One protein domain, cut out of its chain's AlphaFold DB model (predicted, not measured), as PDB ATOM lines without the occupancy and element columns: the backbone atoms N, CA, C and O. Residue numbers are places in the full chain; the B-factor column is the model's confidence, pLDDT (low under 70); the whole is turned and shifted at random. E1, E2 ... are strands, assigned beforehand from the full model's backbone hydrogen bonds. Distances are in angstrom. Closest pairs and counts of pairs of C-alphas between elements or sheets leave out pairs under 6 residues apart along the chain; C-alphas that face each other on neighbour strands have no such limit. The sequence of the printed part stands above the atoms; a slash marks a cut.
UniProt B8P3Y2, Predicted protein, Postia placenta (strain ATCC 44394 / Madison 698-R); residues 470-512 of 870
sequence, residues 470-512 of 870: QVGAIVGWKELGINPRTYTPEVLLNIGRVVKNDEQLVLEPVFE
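Overview. This is residues 470 to 512 of the 870 residues of the protein "Predicted protein" of Postia placenta (strain ATCC 44394 / Madison 698-R) (UniProt B8P3Y2). A long, strongly twisted hairpin of two strands, E1 and E2, makes the length of this small single sheet, and the short strand E3 folds back along the last part of E2. E1 and E2 both bend partway, and the loop of residues 483 to 488 closes one end of the hairpin. The printed part has 43 residues with three named strands, E1, E2 and E3 along the chain, and no named helix; the sheet's order is E1, E2, E3, antiparallel throughout, and the class is all strand. It is loose, with a radius of gyration of the C-alphas of 12.2 A, and flat in outline, spanning 36 by 20 by 10 A.

Along the chain. E1, residues 474 to 482, begins at C-alpha 474 (376.533, 264.203, 282.642), measures 22.3 A and bends by 69 degrees at residue 479. E2, residues 489 to 501, is the longest strand at 30.0 A and bends by 72 degrees at residue 498. E3, residues 505 to 509, measures 12.2 A and ends at C-alpha 509 (372.705, 271.950, 278.496).

Arrangement. E1 and E2 form a hairpin, antiparallel at 147 degrees between directions. The C-alphas of Gly 476 and Ile 495 face each other at 4.3 A; N 475 and O 496 are within hydrogen-bond range at 2.8 A, as are N 490 and O 481 at 2.8 A. E2 and E3 form a second hairpin, antiparallel at 119 degrees. The C-alphas of Gly 496 and Pro 509 face each other at 4.1 A, and N 497 and O 508 are within hydrogen-bond range at 2.8 A. The three strands make a meander, each the antiparallel neighbour of the one before. E1 and E3 are the edge strands; their closest C-alphas, those of Val 475 and Leu 507, are 7.9 A apart.

Size, cuts and confidence. The two C-alphas farthest apart, those of Thr 486 and Asp 502, are 36.8 A apart. The printed part has no cut. The link from E1 to E2 is short, with 6 residues, and that from E2 to E3 is tight, with 3. The mean pLDDT of the printed part is 94.0, and no printed residue is under 70.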
ATOM      1  N   GLN A 470     374.469 256.861 279.396       96.81
ATOM      2  CA  GLN A 470     373.188 256.492 280.004       96.81
ATOM      3  C   GLN A 470     372.307 257.731 280.137       96.81
ATOM      4  O   GLN A 470     372.806 258.828 280.383       96.81
ATOM      5  N   VAL A 471     370.990 257.565 279.999       96.62
ATOM      6  CA  VAL A 471     370.041 258.656 280.260       96.62
ATOM      7  C   VAL A 471     370.181 259.104 281.719       96.62
ATOM      8  O   VAL A 471     370.236 258.285 282.634       96.62
ATOM      9  N   GLY A 472     370.296 260.414 281.920       95.88
ATOM     10  CA  GLY A 472     370.613 261.058 283.191       95.88
ATOM     11  C   GLY A 472     372.107 261.296 283.451       95.88
ATOM     12  O   GLY A 472     372.412 262.042 284.381       95.88
ATOM     13  N   ALA A 473     373.025 260.727 282.657       95.94
ATOM     14  CA  ALA A 473     374.466 260.960 282.798       95.94
ATOM     15  C   ALA A 473     374.866 262.389 282.389       95.94
ATOM     16  O   ALA A 473     374.236 262.999 281.525       95.94
ATOM     17  N   ILE A 474     375.942 262.906 282.990       96.12
ATOM     18  CA  ILE A 474     376.533 264.203 282.642       96.12
ATOM     19  C   ILE A 474     377.653 263.974 281.620       96.12
ATOM     20  O   ILE A 474     378.569 263.189 281.862       96.12
ATOM     21  N   VAL A 475     377.583 264.676 280.490       97.12
ATOM     22  CA  VAL A 475     378.550 264.627 279.388       97.12
ATOM     23  C   VAL A 475     379.094 266.030 279.146       97.12
ATOM     24  O   VAL A 475     378.336 266.980 278.959       97.12
ATOM     25  N   GLY A 476     380.419 266.162 279.139       96.88
ATOM     26  CA  GLY A 476     381.092 267.383 278.707       96.88
ATOM     27  C   GLY A 476     381.534 267.295 277.247       96.88
ATOM     28  O   GLY A 476     381.902 266.221 276.771       96.88
ATOM     29  N   TRP A 477     381.556 268.428 276.547       97.38
ATOM     30  CA  TRP A 477     382.201 268.572 275.240       97.38
ATOM     31  C   TRP A 477     382.961 269.899 275.162       97.38
ATOM     32  O   TRP A 477     382.636 270.855 275.865       97.38
ATOM     33  N   LYS A 478     384.007 269.955 274.329       97.25
ATOM     34  CA  LYS A 478     384.763 271.187 274.073       97.25
ATOM     35  C   LYS A 478     384.485 271.694 272.664       97.25
ATOM     36  O   LYS A 478     384.638 270.949 271.699       97.25
ATOM     37  N   GLU A 479     384.080 272.954 272.569       96.75
ATOM     38  CA  GLU A 479     383.572 273.590 271.351       96.75
ATOM     39  C   GLU A 479     384.074 275.037 271.255       96.75
ATOM     40  O   GLU A 479     384.353 275.669 272.274       96.75
ATOM     41  N   LEU A 480     384.226 275.570 270.039       97.12
ATOM     42  CA  LEU A 480     384.644 276.958 269.841       97.12
ATOM     43  C   LEU A 480     383.449 277.894 270.076       97.12
ATOM     44  O   LEU A 480     382.569 278.005 269.226       97.12
ATOM     45  N   GLY A 481     383.431 278.571 271.223       94.56
ATOM     46  CA  GLY A 481     382.379 279.507 271.621       94.56
ATOM     47  C   GLY A 481     382.930 280.895 271.937       94.56
ATOM     48  O   GLY A 481     384.137 281.092 272.056       94.56
ATOM     49  N   ILE A 482     382.048 281.883 272.090       93.38
ATOM     50  CA  ILE A 482     382.447 283.212 272.567       93.38
ATOM     51  C   ILE A 482     382.453 283.181 274.096       93.38
ATOM     52  O   ILE A 482     381.406 282.992 274.714       93.38
ATOM     53  N   ASN A 483     383.617 283.376 274.715       89.31
ATOM     54  CA  ASN A 483     383.727 283.453 276.169       89.31
ATOM     55  C   ASN A 483     382.996 284.718 276.677       89.31
ATOM     56  O   ASN A 483     383.407 285.831 276.338       89.31
ATOM     57  N   PRO A 484     381.942 284.604 277.508       82.50
ATOM     58  CA  PRO A 484     381.116 285.749 277.904       82.50
ATOM     59  C   PRO A 484     381.813 286.722 278.873       82.50
ATOM     60  O   PRO A 484     381.247 287.768 279.186       82.50
ATOM     61  N   ARG A 485     383.017 286.402 279.376       81.00
ATOM     62  CA  ARG A 485     383.826 287.323 280.199       81.00
ATOM     63  C   ARG A 485     384.772 288.195 279.366       81.00
ATOM     64  O   ARG A 485     385.085 289.304 279.782       81.00
ATOM     65  N   THR A 486     385.238 287.699 278.222       88.62
ATOM     66  CA  THR A 486     386.298 288.320 277.400       88.62
ATOM     67  C   THR A 486     385.840 288.704 275.991       88.62
ATOM     68  O   THR A 486     386.519 289.485 275.327       88.62
ATOM     69  N   TYR A 487     384.689 288.190 275.541       89.12
ATOM     70  CA  TYR A 487     384.129 288.335 274.191       89.12
ATOM     71  C   TYR A 487     385.058 287.844 273.061       89.12
ATOM     72  O   TYR A 487     384.926 288.248 271.906       89.12
ATOM     73  N   THR A 488     385.978 286.937 273.386       91.94
ATOM     74  CA  THR A 488     386.906 286.275 272.458       91.94
ATOM     75  C   THR A 488     386.405 284.881 272.054       91.94
ATOM     76  O   THR A 488     385.769 284.204 272.867       91.94
ATOM     77  N   PRO A 489     386.680 284.426 270.814       95.88
ATOM     78  CA  PRO A 489     386.414 283.054 270.392       95.88
ATOM     79  C   PRO A 489     387.441 282.105 271.026       95.88
ATOM     80  O   PRO A 489     388.632 282.164 270.721       95.88
ATOM     81  N   GLU A 490     386.980 281.238 271.920       96.31
ATOM     82  CA  GLU A 490     387.801 280.346 272.745       96.31
ATOM     83  C   GLU A 490     387.180 278.943 272.803       96.31
ATOM     84  O   GLU A 490     385.983 278.761 272.579       96.31
ATOM     85  N   VAL A 491     387.990 277.918 273.080       96.06
ATOM     86  CA  VAL A 491     387.496 276.535 273.181       96.06
ATOM     87  C   VAL A 491     386.913 276.308 274.576       96.06
ATOM     88  O   VAL A 491     387.636 275.992 275.523       96.06
ATOM     89  N   LEU A 492     385.600 276.486 274.695       96.38
ATOM     90  CA  LEU A 492     384.857 276.398 275.948       96.38
ATOM     91  C   LEU A 492     384.479 274.951 276.276       96.38
ATOM     92  O   LEU A 492     384.103 274.177 275.397       96.38
ATOM     93  N   LEU A 493     384.545 274.603 277.564       97.00
ATOM     94  CA  LEU A 493     383.950 273.383 278.106       97.00
ATOM     95  C   LEU A 493     382.449 273.597 278.328       97.00
ATOM     96  O   LEU A 493     382.055 274.300 279.263       97.00
ATOM     97  N   ASN A 494     381.636 272.964 277.492       96.25
ATOM     98  CA  ASN A 494     380.192 272.846 277.652       96.25
ATOM     99  C   ASN A 494     379.866 271.549 278.410       96.25
ATOM    100  O   ASN A 494     380.593 270.559 278.302       96.25
ATOM    101  N   ILE A 495     378.791 271.559 279.199       96.62
ATOM    102  CA  ILE A 495     378.346 270.425 280.021       96.62
ATOM    103  C   ILE A 495     376.842 270.250 279.809       96.62
ATOM    104  O   ILE A 495     376.093 271.225 279.829       96.62
ATOM    105  N   GLY A 496     376.397 269.012 279.606       96.81
ATOM    106  CA  GLY A 496     374.996 268.682 279.380       96.81
ATOM    107  C   GLY A 496     374.602 267.352 280.009       96.81
ATOM    108  O   GLY A 496     375.432 266.458 280.185       96.81
ATOM    109  N   ARG A 497     373.325 267.217 280.351       96.94
ATOM    110  CA  ARG A 497     372.720 265.988 280.854       96.94
ATOM    111  C   ARG A 497     372.085 265.230 279.698       96.94
ATOM    112  O   ARG A 497     371.413 265.811 278.854       96.94
ATOM    113  N   VAL A 498     372.285 263.921 279.647       97.44
ATOM    114  CA  VAL A 498     371.758 263.071 278.573       97.44
ATOM    115  C   VAL A 498     370.274 262.822 278.819       97.44
ATOM    116  O   VAL A 498     369.921 262.028 279.688       97.44
ATOM    117  N   VAL A 499     369.400 263.482 278.062       97.50
ATOM    118  CA  VAL A 499     367.940 263.289 278.154       97.50
ATOM    119  C   VAL A 499     367.500 262.075 277.341       97.50
ATOM    120  O   VAL A 499     366.621 261.326 277.763       97.50
ATOM    121  N   LYS A 500     368.128 261.856 276.180       96.62
ATOM    122  CA  LYS A 500     367.798 260.753 275.273       96.62
ATOM    123  C   LYS A 500     369.060 260.131 274.685       96.62
ATOM    124  O   LYS A 500     370.015 260.844 274.377       96.62
ATOM    125  N   ASN A 501     369.046 258.812 274.521       95.62
ATOM    126  CA  ASN A 501     370.152 258.051 273.951       95.62
ATOM    127  C   ASN A 501     369.615 257.005 272.964       95.62
ATOM    128  O   ASN A 501     369.541 255.818 273.279       95.62
ATOM    129  N   ASP A 502     369.193 257.493 271.797       93.38
ATOM    130  CA  ASP A 502     368.753 256.672 270.667       93.38
ATOM    131  C   ASP A 502     369.929 256.562 269.662       93.38
ATOM    132  O   ASP A 502     371.084 256.394 270.048       93.38
ATOM    133  N   GLU A 503     369.670 256.728 268.361       93.12
ATOM    134  CA  GLU A 503     370.707 256.914 267.332       93.12
ATOM    135  C   GLU A 503     371.435 258.269 267.445       93.12
ATOM    136  O   GLU A 503     372.531 258.438 266.911       93.12
ATOM    137  N   GLN A 504     370.837 259.237 268.151       92.94
ATOM    138  CA  GLN A 504     371.422 260.543 268.454       92.94
ATOM    139  C   GLN A 504     371.375 260.808 269.963       92.94
ATOM    140  O   GLN A 504     370.382 260.514 270.633       92.94
ATOM    141  N   LEU A 505     372.464 261.375 270.489       95.31
ATOM    142  CA  LEU A 505     372.611 261.725 271.898       95.31
ATOM    143  C   LEU A 505     372.015 263.119 272.142       95.31
ATOM    144  O   LEU A 505     372.608 264.121 271.744       95.31
ATOM    145  N   VAL A 506     370.855 263.190 272.795       96.31
ATOM    146  CA  VAL A 506     370.195 264.465 273.107       96.31
ATOM    147  C   VAL A 506     370.679 264.958 274.467       96.31
ATOM    148  O   VAL A 506     370.434 264.311 275.489       96.31
ATOM    149  N   LEU A 507     371.368 266.101 274.466       97.06
ATOM    150  CA  LEU A 507     371.904 266.753 275.658       97.06
ATOM    151  C   LEU A 507     371.067 267.983 276.031       97.06
ATOM    152  O   LEU A 507     370.947 268.920 275.246       97.06
ATOM    153  N   GLU A 508     370.548 267.996 277.253       96.56
ATOM    154  CA  GLU A 508     370.052 269.190 277.939       96.56
ATOM    155  C   GLU A 508     371.271 269.961 278.469       96.56
ATOM    156  O   GLU A 508     372.012 269.407 279.285       96.56
ATOM    157  N   PRO A 509     371.560 271.190 278.004       94.62
ATOM    158  CA  PRO A 509     372.705 271.950 278.496       94.62
ATOM    159  C   PRO A 509     372.492 272.285 279.975       94.62
ATOM    160  O   PRO A 509     371.528 272.961 280.331       94.62
ATOM    161  N   VAL A 510     373.403 271.833 280.842       94.31
ATOM    162  CA  VAL A 510     373.326 272.174 282.264       94.31
ATOM    163  C   VAL A 510     373.927 273.558 282.424       94.31
ATOM    164  O   VAL A 510     375.147 273.724 282.514       94.31
ATOM    165  N   PHE A 511     373.057 274.562 282.404       85.00
ATOM    166  CA  PHE A 511     373.442 275.916 282.751       85.00
ATOM    167  C   PHE A 511     373.945 275.921 284.191       85.00
ATOM    168  O   PHE A 511     373.216 275.611 285.127       85.00
ATOM    169  N   GLU A 512     375.219 276.264 284.339       75.81
ATOM    170  CA  GLU A 512     375.827 276.628 285.608       75.81
ATOM    171  C   GLU A 512     375.087 277.875 286.109       75.81
ATOM    172  O   GLU A 512     375.386 278.994 285.674       75.81
TER     173      GLU A 512